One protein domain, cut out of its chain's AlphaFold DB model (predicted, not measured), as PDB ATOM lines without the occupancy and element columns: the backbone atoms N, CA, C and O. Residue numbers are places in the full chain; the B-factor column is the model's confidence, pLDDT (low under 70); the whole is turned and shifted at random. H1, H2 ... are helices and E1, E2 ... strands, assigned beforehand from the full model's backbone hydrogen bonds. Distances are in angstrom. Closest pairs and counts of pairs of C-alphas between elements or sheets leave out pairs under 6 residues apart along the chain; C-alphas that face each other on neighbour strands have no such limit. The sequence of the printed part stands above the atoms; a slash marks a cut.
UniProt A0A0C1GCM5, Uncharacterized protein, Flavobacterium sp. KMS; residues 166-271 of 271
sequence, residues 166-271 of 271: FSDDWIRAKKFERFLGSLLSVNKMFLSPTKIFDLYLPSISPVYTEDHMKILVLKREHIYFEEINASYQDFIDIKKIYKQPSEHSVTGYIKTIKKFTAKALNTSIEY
ATOM      1  N   PHE A 166     196.158 196.171 194.159       67.19
ATOM      2  CA  PHE A 166     194.792 196.437 194.605       67.19
ATOM      3  C   PHE A 166     194.779 196.742 196.103       67.19
ATOM      4  O   PHE A 166     194.581 195.860 196.936       67.19
ATOM      5  N   SER A 167     194.969 198.009 196.461       63.16
ATOM      6  CA  SER A 167     194.754 198.479 197.830       63.16
ATOM      7  C   SER A 167     193.363 199.102 197.948       63.16
ATOM      8  O   SER A 167     193.155 200.236 197.521       63.16
ATOM      9  N   ASP A 168     192.412 198.373 198.535       65.19
ATOM     10  CA  ASP A 168     191.119 198.945 198.919       65.19
ATOM     11  C   ASP A 168     191.181 199.448 200.370       65.19
ATOM     12  O   ASP A 168     191.362 198.667 201.312       65.19
ATOM     13  N   ASP A 169     190.925 200.741 200.584       66.50
ATOM     14  CA  ASP A 169     190.821 201.318 201.934       66.50
ATOM     15  C   ASP A 169     189.673 200.695 202.743       66.50
ATOM     16  O   ASP A 169     189.756 200.550 203.974       66.50
ATOM     17  N   TRP A 170     188.614 200.267 202.050       74.56
ATOM     18  CA  TRP A 170     187.462 199.592 202.630       74.56
ATOM     19  C   TRP A 170     187.066 198.344 201.840       74.56
ATOM     20  O   TRP A 170     186.616 198.393 200.698       74.56
ATOM     21  N   ILE A 171     187.149 197.201 202.513       74.00
ATOM     22  CA  ILE A 171     186.715 195.915 201.979       74.00
ATOM     23  C   ILE A 171     185.252 195.673 202.345       74.00
ATOM     24  O   ILE A 171     184.904 195.532 203.524       74.00
ATOM     25  N   ARG A 172     184.397 195.565 201.327       84.00
ATOM     26  CA  ARG A 172     183.008 195.114 201.484       84.00
ATOM     27  C   ARG A 172     182.980 193.654 201.941       84.00
ATOM     28  O   ARG A 172     183.690 192.828 201.373       84.00
ATOM     29  N   ALA A 173     182.106 193.325 202.896       87.69
ATOM     30  CA  ALA A 173     181.987 191.975 203.464       87.69
ATOM     31  C   ALA A 173     181.854 190.885 202.388       87.69
ATOM     32  O   ALA A 173     182.617 189.927 202.401       87.69
ATOM     33  N   LYS A 174     180.984 191.088 201.389       89.56
ATOM     34  CA  LYS A 174     180.785 190.136 200.281       89.56
ATOM     35  C   LYS A 174     182.030 189.905 199.423       89.56
ATOM     36  O   LYS A 174     182.292 188.781 199.018       89.56
ATOM     37  N   LYS A 175     182.841 190.944 199.187       88.62
ATOM     38  CA  LYS A 175     184.106 190.807 198.439       88.62
ATOM     39  C   LYS A 175     185.103 189.933 199.214       88.62
ATOM     40  O   LYS A 175     185.820 189.137 198.620       88.62
ATOM     41  N   PHE A 176     185.112 190.068 200.541       91.12
ATOM     42  CA  PHE A 176     185.944 189.253 201.420       91.12
ATOM     43  C   PHE A 176     185.433 187.812 201.554       91.12
ATOM     44  O   PHE A 176     186.229 186.886 201.471       91.12
ATOM     45  N   GLU A 177     184.120 187.608 201.694       94.50
ATOM     46  CA  GLU A 177     183.499 186.274 201.668       94.50
ATOM     47  C   GLU A 177     183.828 185.534 200.367       94.50
ATOM     48  O   GLU A 177     184.279 184.392 200.414       94.50
ATOM     49  N   ARG A 178     183.721 186.205 199.212       94.88
ATOM     50  CA  ARG A 178     184.144 185.640 197.924       94.88
ATOM     51  C   ARG A 178     185.607 185.202 197.943       94.88
ATOM     52  O   ARG A 178     185.912 184.083 197.558       94.88
ATOM     53  N   PHE A 179     186.506 186.061 198.429       94.12
ATOM     54  CA  PHE A 179     187.927 185.728 198.552       94.12
ATOM     55  C   PHE A 179     188.168 184.500 199.438       94.12
ATOM     56  O   PHE A 179     188.928 183.616 199.052       94.12
ATOM     57  N   LEU A 180     187.503 184.414 200.596       95.62
ATOM     58  CA  LEU A 180     187.564 183.231 201.458       95.62
ATOM     59  C   LEU A 180     187.057 181.980 200.730       95.62
ATOM     60  O   LEU A 180     187.657 180.916 200.866       95.62
ATOM     61  N   GLY A 181     185.992 182.114 199.940       97.06
ATOM     62  CA  GLY A 181     185.446 181.038 199.123       97.06
ATOM     63  C   GLY A 181     186.434 180.525 198.078       97.06
ATOM     64  O   GLY A 181     186.715 179.325 198.046       97.06
ATOM     65  N   SER A 182     187.041 181.418 197.290       97.12
ATOM     66  CA  SER A 182     188.082 181.059 196.315       97.12
ATOM     67  C   SER A 182     189.276 180.413 197.013       97.12
ATOM     68  O   SER A 182     189.779 179.381 196.579       97.12
ATOM     69  N   LEU A 183     189.690 180.968 198.154       96.00
ATOM     70  CA  LEU A 183     190.786 180.448 198.958       96.00
ATOM     71  C   LEU A 183     190.496 179.006 199.412       96.00
ATOM     72  O   LEU A 183     191.315 178.123 199.162       96.00
ATOM     73  N   LEU A 184     189.346 178.729 200.025       96.31
ATOM     74  CA  LEU A 184     188.993 177.380 200.484       96.31
ATOM     75  C   LEU A 184     188.864 176.387 199.320       96.31
ATOM     76  O   LEU A 184     189.449 175.305 199.383       96.31
ATOM     77  N   SER A 185     188.170 176.778 198.248       96.81
ATOM     78  CA  SER A 185     187.916 175.930 197.072       96.81
ATOM     79  C   SER A 185     189.218 175.550 196.363       96.81
ATOM     80  O   SER A 185     189.498 174.372 196.134       96.81
ATOM     81  N   VAL A 186     190.075 176.541 196.099       96.75
ATOM     82  CA  VAL A 186     191.368 176.329 195.441       96.75
ATOM     83  C   VAL A 186     192.303 175.513 196.328       96.75
ATOM     84  O   VAL A 186     192.863 174.520 195.865       96.75
ATOM     85  N   ASN A 187     192.458 175.861 197.611       95.56
ATOM     86  CA  ASN A 187     193.350 175.097 198.488       95.56
ATOM     87  C   ASN A 187     192.872 173.646 198.624       95.56
ATOM     88  O   ASN A 187     193.686 172.734 198.502       95.56
ATOM     89  N   LYS A 188     191.565 173.398 198.787       94.25
ATOM     90  CA  LYS A 188     191.029 172.031 198.837       94.25
ATOM     91  C   LYS A 188     191.385 171.237 197.579       94.25
ATOM     92  O   LYS A 188     191.821 170.091 197.697       94.25
ATOM     93  N   MET A 189     191.256 171.844 196.399       94.88
ATOM     94  CA  MET A 189     191.626 171.232 195.119       94.88
ATOM     95  C   MET A 189     193.127 170.930 195.022       94.88
ATOM     96  O   MET A 189     193.514 169.839 194.598       94.88
ATOM     97  N   PHE A 190     193.994 171.850 195.451       94.12
ATOM     98  CA  PHE A 190     195.444 171.627 195.439       94.12
ATOM     99  C   PHE A 190     195.878 170.508 196.388       94.12
ATOM    100  O   PHE A 190     196.749 169.719 196.028       94.12
ATOM    101  N   LEU A 191     195.258 170.422 197.567       89.19
ATOM    102  CA  LEU A 191     195.583 169.440 198.607       89.19
ATOM    103  C   LEU A 191     194.998 168.046 198.329       89.19
ATOM    104  O   LEU A 191     195.379 167.074 198.979       89.19
ATOM    105  N   SER A 192     194.063 167.936 197.385       86.88
ATOM    106  CA  SER A 192     193.412 166.669 197.062       86.88
ATOM    107  C   SER A 192     194.221 165.879 196.022       86.88
ATOM    108  O   SER A 192     194.612 166.441 194.994       86.88
ATOM    109  N   PRO A 193     194.460 164.569 196.244       79.75
ATOM    110  CA  PRO A 193     195.165 163.719 195.281       79.75
ATOM    111  C   PRO A 193     194.321 163.430 194.032       79.75
ATOM    112  O   PRO A 193     194.852 163.068 192.987       79.75
ATOM    113  N   THR A 194     193.003 163.583 194.141       81.81
ATOM    114  CA  THR A 194     192.049 163.501 193.038       81.81
ATOM    115  C   THR A 194     191.488 164.886 192.731       81.81
ATOM    116  O   THR A 194     191.454 165.757 193.603       81.81
ATOM    117  N   LYS A 195     191.018 165.096 191.496       80.00
ATOM    118  CA  LYS A 195     190.276 166.311 191.142       80.00
ATOM    119  C   LYS A 195     188.954 166.314 191.920       80.00
ATOM    120  O   LYS A 195     188.075 165.492 191.659       80.00
ATOM    121  N   ILE A 196     188.844 167.193 192.914       85.88
ATOM    122  CA  ILE A 196     187.629 167.403 193.706       85.88
ATOM    123  C   ILE A 196     187.058 168.766 193.335       85.88
ATOM    124  O   ILE A 196     187.761 169.767 193.434       85.88
ATOM    125  N   PHE A 197     185.790 168.780 192.927       90.19
ATOM    126  CA  PHE A 197     185.019 169.994 192.682       90.19
ATOM    127  C   PHE A 197     184.171 170.313 193.913       90.19
ATOM    128  O   PHE A 197     183.053 169.804 194.051       90.19
ATOM    129  N   ASP A 198     184.745 171.127 194.795       93.56
ATOM    130  CA  ASP A 198     184.079 171.683 195.968       93.56
ATOM    131  C   ASP A 198     184.187 173.213 195.899       93.56
ATOM    132  O   ASP A 198     185.286 173.757 196.038       93.56
ATOM    133  N   LEU A 199     183.061 173.908 195.713       96.19
ATOM    134  CA  LEU A 199     183.008 175.370 195.800       96.19
ATOM    135  C   LEU A 199     182.433 175.789 197.149       96.19
ATOM    136  O   LEU A 199     181.318 175.407 197.501       96.19
ATOM    137  N   TYR A 200     183.190 176.585 197.895       96.12
ATOM    138  CA  TYR A 200     182.834 177.047 199.232       96.12
ATOM    139  C   TYR A 200     182.293 178.471 199.143       96.12
ATOM    140  O   TYR A 200     183.013 179.378 198.740       96.12
ATOM    141  N   LEU A 201     181.053 178.686 199.575       96.00
ATOM    142  CA  LEU A 201     180.436 180.001 199.712       96.00
ATOM    143  C   LEU A 201     180.267 180.324 201.208       96.00
ATOM    144  O   LEU A 201     179.300 179.872 201.835       96.00
ATOM    145  N   PRO A 202     181.226 181.044 201.814       94.81
ATOM    146  CA  PRO A 202     181.224 181.304 203.245       94.81
ATOM    147  C   PRO A 202     180.353 182.498 203.633       94.81
ATOM    148  O   PRO A 202     180.251 183.480 202.902       94.81
ATOM    149  N   SER A 203     179.812 182.449 204.851       92.38
ATOM    150  CA  SER A 203     179.226 183.602 205.534       92.38
ATOM    151  C   SER A 203     180.054 183.963 206.765       92.38
ATOM    152  O   SER A 203     180.175 183.157 207.687       92.38
ATOM    153  N   ILE A 204     180.595 185.185 206.813       87.69
ATOM    154  CA  ILE A 204     181.388 185.678 207.953       87.69
ATOM    155  C   ILE A 204     180.522 186.166 209.118       87.69
ATOM    156  O   ILE A 204     181.058 186.450 210.187       87.69
ATOM    157  N   SER A 205     179.202 186.290 208.938       85.50
ATOM    158  CA  SER A 205     178.294 186.803 209.973       85.50
ATOM    159  C   SER A 205     178.424 186.083 211.326       85.50
ATOM    160  O   SER A 205     178.479 186.787 212.333       85.50
ATOM    161  N   PRO A 206     178.539 184.741 211.388       80.75
ATOM    162  CA  PRO A 206     178.673 184.023 212.655       80.75
ATOM    163  C   PRO A 206     180.003 184.275 213.372       80.75
ATOM    164  O   PRO A 206     180.037 184.255 214.594       80.75
ATOM    165  N   VAL A 207     181.084 184.594 212.651       79.12
ATOM    166  CA  VAL A 207     182.450 184.672 213.212       79.12
ATOM    167  C   VAL A 207     182.603 185.759 214.288       79.12
ATOM    168  O   VAL A 207     183.517 185.726 215.108       79.12
ATOM    169  N   TYR A 208     181.711 186.750 214.297       78.44
ATOM    170  CA  TYR A 208     181.702 187.811 215.307       78.44
ATOM    171  C   TYR A 208     181.143 187.366 216.662       78.44
ATOM    172  O   TYR A 208     181.379 188.037 217.667       78.44
ATOM    173  N   THR A 209     180.381 186.276 216.689       79.50
ATOM    174  CA  THR A 209     179.663 185.795 217.876       79.50
ATOM    175  C   THR A 209     179.949 184.331 218.195       79.50
ATOM    176  O   THR A 209     179.671 183.886 219.305       79.50
ATOM    177  N   GLU A 210     180.496 183.583 217.239       79.38
ATOM    178  CA  GLU A 210     180.653 182.133 217.256       79.38
ATOM    179  C   GLU A 210     182.065 181.771 216.740       79.38
ATOM    180  O   GLU A 210     182.550 182.366 215.780       79.38
ATOM    181  N   ASP A 211     182.746 180.790 217.353       83.88
ATOM    182  CA  ASP A 211     184.087 180.313 216.933       83.88
ATOM    183  C   ASP A 211     184.030 179.356 215.719       83.88
ATOM    184  O   ASP A 211     184.764 178.365 215.627       83.88
ATOM    185  N   HIS A 212     183.124 179.628 214.780       87.75
ATOM    186  CA  HIS A 212     182.995 178.894 213.527       87.75
ATOM    187  C   HIS A 212     182.428 179.787 212.416       87.75
ATOM    188  O   HIS A 212     181.926 180.887 212.647       87.75
ATOM    189  N   MET A 213     182.501 179.292 211.181       90.50
ATOM    190  CA  MET A 213     181.935 179.944 210.002       90.50
ATOM    191  C   MET A 213     180.963 178.993 209.306       90.50
ATOM    192  O   MET A 213     181.272 177.816 209.119       90.50
ATOM    193  N   LYS A 214     179.799 179.511 208.906       92.19
ATOM    194  CA  LYS A 214     178.800 178.761 208.133       92.19
ATOM    195  C   LYS A 214     179.141 178.826 206.655       92.19
ATOM    196  O   LYS A 214     179.477 179.900 206.151       92.19
ATOM    197  N   ILE A 215     179.043 177.693 205.970       93.44
ATOM    198  CA  ILE A 215     179.399 177.576 204.560       93.44
ATOM    199  C   ILE A 215     178.340 176.784 203.801       93.44
ATOM    200  O   ILE A 215     177.905 175.716 204.228       93.44
ATOM    201  N   LEU A 216     177.975 177.294 202.626       94.38
ATOM    202  CA  LEU A 216     177.343 176.491 201.587       94.38
ATOM    203  C   LEU A 216     178.432 175.884 200.707       94.38
ATOM    204  O   LEU A 216     179.245 176.617 200.148       94.38
ATOM    205  N   VAL A 217     178.464 174.559 200.595       93.94
ATOM    206  CA  VAL A 217     179.438 173.860 199.753       93.94
ATOM    207  C   VAL A 217     178.715 173.216 198.582       93.94
ATOM    208  O   VAL A 217     177.851 172.361 198.779       93.94
ATOM    209  N   LEU A 218     179.072 173.607 197.362       93.25
ATOM    210  CA  LEU A 218     178.649 172.903 196.157       93.25
ATOM    211  C   LEU A 218     179.641 171.770 195.898       93.25
ATOM    212  O   LEU A 218     180.796 172.034 195.576       93.25
ATOM    213  N   LYS A 219     179.192 170.521 196.045       90.31
ATOM    214  CA  LYS A 219     179.990 169.323 195.756       90.31
ATOM    215  C   LYS A 219     179.334 168.567 194.616       90.31
ATOM    216  O   LYS A 219     178.223 168.052 194.776       90.31
ATOM    217  N   ARG A 220     180.032 168.450 193.485       81.75
ATOM    218  CA  ARG A 220     179.482 167.864 192.246       81.75
ATOM    219  C   ARG A 220     178.158 168.549 191.854       81.75
ATOM    220  O   ARG A 220     178.178 169.696 191.440       81.75
ATOM    221  N   GLU A 221     177.026 167.870 192.030       81.69
ATOM    222  CA  GLU A 221     175.680 168.322 191.638       81.69
ATOM    223  C   GLU A 221     174.792 168.693 192.841       81.69
ATOM    224  O   GLU A 221     173.584 168.887 192.702       81.69
ATOM    225  N   HIS A 222     175.355 168.747 194.053       90.88
ATOM    226  CA  HIS A 222     174.582 168.916 195.283       90.88
ATOM    227  C   HIS A 222     175.119 170.046 196.155       90.88
ATOM    228  O   HIS A 222     176.327 170.258 196.264       90.88
ATOM    229  N   ILE A 223     174.195 170.739 196.819       93.06
ATOM    230  CA  ILE A 223     174.490 171.808 197.770       93.06
ATOM    231  C   ILE A 223     174.391 171.237 199.182       93.06
ATOM    232  O   ILE A 223     173.377 170.643 199.553       93.06
ATOM    233  N   TYR A 224     175.435 171.457 199.971       92.56
ATOM    234  CA  TYR A 224     175.524 171.072 201.373       92.56
ATOM    235  C   TYR A 224     175.626 172.315 202.248       92.56
ATOM    236  O   TYR A 224     176.194 173.329 201.843       92.56
ATOM    237  N   PHE A 225     175.085 172.221 203.457       93.12
ATOM    238  CA  PHE A 225     175.259 173.228 204.492       93.12
ATOM    239  C   PHE A 225     176.196 172.667 205.557       93.12
ATOM    240  O   PHE A 225     175.891 171.646 206.176       93.12
ATOM    241  N   GLU A 226     177.349 173.304 205.721       93.19
ATOM    242  CA  GLU A 226     178.440 172.838 206.571       93.19
ATOM    243  C   GLU A 226     178.945 173.973 207.469       93.19
ATOM    244  O   GLU A 226     178.680 175.158 207.246       93.19
ATOM    245  N   GLU A 227     179.699 173.598 208.495       91.94
ATOM    246  CA  GLU A 227     180.394 174.522 209.383       91.94
ATOM    247  C   GLU A 227     181.888 174.211 209.337       91.94
ATOM    248  O   GLU A 227     182.291 173.046 209.318       91.94
ATOM    249  N   ILE A 228     182.712 175.258 209.321       91.12
ATOM    250  CA  ILE A 228     184.167 175.131 209.406       91.12
ATOM    251  C   ILE A 228     184.702 175.800 210.666       91.12
ATOM    252  O   ILE A 228     184.173 176.809 211.143       91.12
ATOM    253  N   ASN A 229     185.816 175.271 211.165       89.75
ATOM    254  CA  ASN A 229     186.522 175.852 212.298       89.75
ATOM    255  C   ASN A 229     187.233 177.140 211.866       89.75
ATOM    256  O   ASN A 229     188.235 177.095 211.152       89.75
ATOM    257  N   ALA A 230     186.754 178.279 212.351       90.12
ATOM    258  CA  ALA A 230     187.368 179.582 212.129       90.12
ATOM    259  C   ALA A 230     187.074 180.470 213.338       90.12
ATOM    260  O   ALA A 230     185.915 180.684 213.671       90.12
ATOM    261  N   SER A 231     188.115 180.975 214.000       89.44
ATOM    262  CA  SER A 231     187.938 181.918 215.105       89.44
ATOM    263  C   SER A 231     187.927 183.359 214.604       89.44
ATOM    264  O   SER A 231     188.385 183.670 213.499       89.44
ATOM    265  N   TYR A 232     187.495 184.275 215.468       89.44
ATOM    266  CA  TYR A 232     187.588 185.708 215.198       89.44
ATOM    267  C   TYR A 232     189.027 186.173 214.894       89.44
ATOM    268  O   TYR A 232     189.239 187.044 214.048       89.44
ATOM    269  N   GLN A 233     190.034 185.558 215.525       90.88
ATOM    270  CA  GLN A 233     191.436 185.865 215.236       90.88
ATOM    271  C   GLN A 233     191.845 185.419 213.827       90.88
ATOM    272  O   GLN A 233     192.529 186.173 213.139       90.88
ATOM    273  N   ASP A 234     191.396 184.246 213.366       90.81
ATOM    274  CA  ASP A 234     191.672 183.795 211.996       90.81
ATOM    275  C   ASP A 234     191.077 184.771 210.970       90.81
ATOM    276  O   ASP A 234     191.714 185.106 209.971       90.81
ATOM    277  N   PHE A 235     189.871 185.277 211.246       89.50
ATOM    278  CA  PHE A 235     189.234 186.305 210.429       89.50
ATOM    279  C   PHE A 235     190.057 187.595 210.376       89.50
ATOM    280  O   PHE A 235     190.254 188.137 209.288       89.50
ATOM    281  N   ILE A 236     190.564 188.084 211.515       89.88
ATOM    282  CA  ILE A 236     191.433 189.271 211.555       89.88
ATOM    283  C   ILE A 236     192.700 189.042 210.726       89.88
ATOM    284  O   ILE A 236     193.049 189.893 209.905       89.88
ATOM    285  N   ASP A 237     193.365 187.903 210.918       92.06
ATOM    286  CA  ASP A 237     194.629 187.581 210.253       92.06
ATOM    287  C   ASP A 237     194.448 187.514 208.727       92.06
ATOM    288  O   ASP A 237     195.207 188.137 207.978       92.06
ATOM    289  N   ILE A 238     193.399 186.829 208.252       92.38
ATOM    290  CA  ILE A 238     193.116 186.715 206.814       92.38
ATOM    291  C   ILE A 238     192.640 188.043 206.222       92.38
ATOM    292  O   ILE A 238     193.033 188.423 205.118       92.38
ATOM    293  N   LYS A 239     191.838 188.807 206.966       89.81
ATOM    294  CA  LYS A 239     191.415 190.141 206.533       89.81
ATOM    295  C   LYS A 239     192.602 191.090 206.390       89.81
ATOM    296  O   LYS A 239     192.599 191.916 205.478       89.81
ATOM    297  N   LYS A 240     193.621 190.966 207.247       89.06
ATOM    298  CA  LYS A 240     194.834 191.784 207.171       89.06
ATOM    299  C   LYS A 240     195.612 191.526 205.879       89.06
ATOM    300  O   LYS A 240     195.882 192.480 205.154       89.06
ATOM    301  N   ILE A 241     195.886 190.259 205.548       89.31
ATOM    302  CA  ILE A 241     196.615 189.922 204.310       89.31
ATOM    303  C   ILE A 241     195.833 190.290 203.044       89.31
ATOM    304  O   ILE A 241     196.440 190.547 202.012       89.31
ATOM    305  N   TYR A 242     194.498 190.333 203.119       87.50
ATOM    306  CA  TYR A 242     193.659 190.786 202.013       87.50
ATOM    307  C   TYR A 242     193.693 192.313 201.852       87.50
ATOM    308  O   TYR A 242     193.730 192.811 200.734       87.50
ATOM    309  N   LYS A 243     193.664 193.068 202.961       85.00
ATOM    310  CA  LYS A 243     193.618 194.538 202.924       85.00
ATOM    311  C   LYS A 243     194.952 195.166 202.544       85.00
ATOM    312  O   LYS A 243     194.989 196.175 201.851       85.00
ATOM    313  N   GLN A 244     196.032 194.612 203.082       80.38
ATOM    314  CA  GLN A 244     197.359 195.211 203.022       80.38
ATOM    315  C   GLN A 244     198.399 194.156 202.639       80.38
ATOM    316  O   GLN A 244     199.351 193.943 203.389       80.38
ATOM    317  N   PRO A 245     198.251 193.468 201.489       77.38
ATOM    318  CA  PRO A 245     199.194 192.427 201.090       77.38
ATOM    319  C   PRO A 245     200.637 192.952 201.035       77.38
ATOM    320  O   PRO A 245     201.555 192.250 201.442       77.38
ATOM    321  N   SER A 246     200.845 194.216 200.653       74.25
ATOM    322  CA  SER A 246     202.164 194.864 200.594       74.25
ATOM    323  C   SER A 246     202.886 195.000 201.944       74.25
ATOM    324  O   SER A 246     204.107 195.140 201.960       74.25
ATOM    325  N   GLU A 247     202.178 194.926 203.076       82.81
ATOM    326  CA  GLU A 247     202.788 194.929 204.417       82.81
ATOM    327  C   GLU A 247     203.324 193.549 204.837       82.81
ATOM    328  O   GLU A 247     203.937 193.403 205.898       82.81
ATOM    329  N   HIS A 248     203.095 192.518 204.022       82.69
ATOM    330  CA  HIS A 248     203.526 191.155 204.287       82.69
ATOM    331  C   HIS A 248     204.641 190.738 203.325       82.69
ATOM    332  O   HIS A 248     204.681 191.130 202.164       82.69
ATOM    333  N   SER A 249     205.546 189.875 203.790       91.50
ATOM    334  CA  SER A 249     206.389 189.117 202.864       91.50
ATOM    335  C   SER A 249     205.548 188.056 202.147       91.50
ATOM    336  O   SER A 249     204.595 187.533 202.730       91.50
ATOM    337  N   VAL A 250     205.945 187.669 200.929       91.50
ATOM    338  CA  VAL A 250     205.330 186.552 200.177       91.50
ATOM    339  C   VAL A 250     205.193 185.310 201.067       91.50
ATOM    340  O   VAL A 250     204.120 184.724 201.184       91.50
ATOM    341  N   THR A 251     206.264 184.946 201.779       93.19
ATOM    342  CA  THR A 251     206.269 183.804 202.703       93.19
ATOM    343  C   THR A 251     205.265 183.973 203.847       93.19
ATOM    344  O   THR A 251     204.588 183.016 204.215       93.19
ATOM    345  N   GLY A 252     205.145 185.177 204.416       92.81
ATOM    346  CA  GLY A 252     204.181 185.472 205.479       92.81
ATOM    347  C   GLY A 252     202.730 185.398 204.999       92.81
ATOM    348  O   GLY A 252     201.882 184.842 205.700       92.81
ATOM    349  N   TYR A 253     202.459 185.899 203.792       93.00
ATOM    350  CA  TYR A 253     201.159 185.806 203.126       93.00
ATOM    351  C   TYR A 253     200.744 184.342 202.928       93.00
ATOM    352  O   TYR A 253     199.720 183.907 203.461       93.00
ATOM    353  N   ILE A 254     201.598 183.550 202.269       94.25
ATOM    354  CA  ILE A 254     201.344 182.130 201.989       94.25
ATOM    355  C   ILE A 254     201.168 181.339 203.291       94.25
ATOM    356  O   ILE A 254     200.221 180.565 203.426       94.25
ATOM    357  N   LYS A 255     202.025 181.570 204.297       93.56
ATOM    358  CA  LYS A 255     201.921 180.902 205.605       93.56
ATOM    359  C   LYS A 255     200.582 181.174 206.293       93.56
ATOM    360  O   LYS A 255     200.020 180.269 206.909       93.56
ATOM    361  N   THR A 256     200.072 182.400 206.195       94.50
ATOM    362  CA  THR A 256     198.789 182.783 206.804       94.50
ATOM    363  C   THR A 256     197.624 182.064 206.120       94.50
ATOM    364  O   THR A 256     196.803 181.454 206.806       94.50
ATOM    365  N   ILE A 257     197.607 182.033 204.781       94.94
ATOM    366  CA  ILE A 257     196.612 181.292 203.980       94.94
ATOM    367  C   ILE A 257     196.618 179.800 204.321       94.94
ATOM    368  O   ILE A 257     195.572 179.209 204.602       94.94
ATOM    369  N   LYS A 258     197.806 179.192 204.332       92.81
ATOM    370  CA  LYS A 258     198.015 177.776 204.646       92.81
ATOM    371  C   LYS A 258     197.514 177.408 206.040       92.81
ATOM    372  O   LYS A 258     196.780 176.436 206.200       92.81
ATOM    373  N   LYS A 259     197.866 178.207 207.053       92.81
ATOM    374  CA  LYS A 259     197.412 177.996 208.436       92.81
ATOM    375  C   LYS A 259     195.885 178.041 208.535       92.81
ATOM    376  O   LYS A 259     195.293 177.162 209.158       92.81
ATOM    377  N   PHE A 260     195.260 179.046 207.921       94.50
ATOM    378  CA  PHE A 260     193.805 179.190 207.931       94.50
ATOM    379  C   PHE A 260     193.110 178.010 207.244       94.50
ATOM    380  O   PHE A 260     192.231 177.393 207.838       94.50
ATOM    381  N   THR A 261     193.533 177.648 206.032       94.25
ATOM    382  CA  THR A 261     192.929 176.543 205.263       94.25
ATOM    383  C   THR A 261     193.085 175.195 205.920       94.25
ATOM    384  O   THR A 261     192.119 174.438 205.937       94.25
ATOM    385  N   ALA A 262     194.252 174.898 206.495       91.25
ATOM    386  CA  ALA A 262     194.451 173.637 207.198       91.25
ATOM    387  C   ALA A 262     193.466 173.480 208.361       91.25
ATOM    388  O   ALA A 262     192.849 172.425 208.513       91.25
ATOM    389  N   LYS A 263     193.267 174.556 209.135       91.81
ATOM    390  CA  LYS A 263     192.286 174.596 210.224       91.81
ATOM    391  C   LYS A 263     190.848 174.495 209.702       91.81
ATOM    392  O   LYS A 263     190.090 173.654 210.181       91.81
ATOM    393  N   ALA A 264     190.490 175.322 208.722       92.19
ATOM    394  CA  ALA A 264     189.143 175.415 208.166       92.19
ATOM    395  C   ALA A 264     188.685 174.105 207.509       92.19
ATOM    396  O   ALA A 264     187.572 173.646 207.743       92.19
ATOM    397  N   LEU A 265     189.555 173.479 206.715       90.56
ATOM    398  CA  LEU A 265     189.253 172.257 205.965       90.56
ATOM    399  C   LEU A 265     189.504 170.977 206.778       90.56
ATOM    400  O   LEU A 265     189.345 169.880 206.237       90.56
ATOM    401  N   ASN A 266     189.915 171.112 208.045       86.50
ATOM    402  CA  ASN A 266     190.318 170.019 208.930       86.50
ATOM    403  C   ASN A 266     191.319 169.053 208.265       86.50
ATOM    404  O   ASN A 266     191.206 167.830 208.363       86.50
ATOM    405  N   THR A 267     192.283 169.602 207.525       77.00
ATOM    406  CA  THR A 267     193.322 168.811 206.861       77.00
ATOM    407  C   THR A 267     194.565 168.789 207.737       77.00
ATOM    408  O   THR A 267     195.113 169.842 208.055       77.00
ATOM    409  N   SER A 268     195.055 167.597 208.078       56.50
ATOM    410  CA  SER A 268     196.263 167.379 208.890       56.50
ATOM    411  C   SER A 268     197.571 167.644 208.131       56.50
ATOM    412  O   SER A 268     198.567 166.963 208.363       56.50
ATOM    413  N   ILE A 269     197.564 168.556 207.160       52.78
ATOM    414  CA  ILE A 269     198.696 168.747 206.256       52.78
ATOM    415  C   ILE A 269     199.712 169.649 206.951       52.78
ATOM    416  O   ILE A 269     199.490 170.849 207.117       52.78
ATOM    417  N   GLU A 270     200.810 169.038 207.390       46.06
ATOM    418  CA  GLU A 270     202.040 169.747 207.729       46.06
ATOM    419  C   GLU A 270     202.627 170.316 206.432       46.06
ATOM    420  O   GLU A 270     202.850 169.582 205.466       46.06
ATOM    421  N   TYR A 271     202.796 171.636 206.395       52.34
ATOM    422  CA  TYR A 271     203.421 172.367 205.293       52.34
ATOM    423  C   TYR A 271     204.916 172.550 205.517       52.34
ATOM    424  O   TYR A 271     205.297 172.807 206.684       52.34
TER     425      TYR A 271
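Overview. This is residues 166 to 271 of the 271 residues of an uncharacterized protein of Flavobacterium sp. KMS (UniProt A0A0C1GCM5). A strongly twisted sheet of three strands has the longest helix, H1, beside its edge strand E1, near the middle of the domain; across H1 from E1 lies a helical hairpin of H3 and H4, with H4 crossing H1 and its last residues reaching the end of E3. The turn between E2 and E3 and the link between H3 and H4 make the two ends of the longest axis, and the short H2 sits between E1 and E2 along the chain. The 106 printed residues run H1, E1, H2, E2, E3, H3, H4; the sheet has the order E1, E2, E3, is antiparallel throughout, and the class is mixed, helices and strands. The whole is compact, with a radius of gyration of the C-alphas of 13.6 A and spans of 38 by 30 by 24 A.

Arrangement. In the sheet, E2, residues 212 to 219, is the inner strand between the edge strands E1, residues 198 to 203, and E3, residues 222 to 229. E1 and E2 are antiparallel at 147 degrees, with N 201 and O 216 within hydrogen-bond range at 2.8 A. E2 and E3 form a hairpin, antiparallel at 153 degrees, with N 224 and O 217 at 2.8 A. H1, residues 173 to 191, is on the sheet at the sheet's level, at a height of 1.5 A; its closest C-alphas to E1 are those of Gly 181 and Tyr 200, 4.8 A apart. H4, residues 250 to 264, touches H1 with H1's residues 183 to 187 alone, about perpendicular at 85 degrees, closest at the C-alphas of Leu 184 and Thr 261, 6.2 A. H4 only grazes the sheet, with its residues 260 to 264. H3, residues 232 to 243, touches H4 in a helical hairpin, opposite ways at a steep tilt of 36 degrees, only just past shallow; the closest C-alphas are those of Ile 241 and Tyr 253, 6.2 A. H3 is close to H1 but not clearly touching, at 7.5 A between the C-alphas of Phe 176 and Lys 239. H2, residues 205 to 208, only just touches H3, with 3 pairs of C-alphas within 8 A, the closest those of Val 207 and Tyr 232, 5.6 A. In H1, H3 and H4 every O i to N i+4 pair is within hydrogen-bond range; H2 is too short for such a pair.

Along the chain. H1 is 26.8 A long and begins with C-alpha 173 at (181.987, 191.975, 203.464). E1 measures 16.0 A, H2 6.4 A, E2 20.4 A, E3 21.9 A and H3 16.3 A. H4, 21.2 A, ends with C-alpha 264 at (189.143, 175.415, 208.166).

Size, cuts and confidence. The two C-alphas farthest apart are those of Glu 221 and Glu 247, 40.1 A. The printed part has no cut, and no link is long. Confidence is under 70 at residues 166 to 169 and 268 to 271.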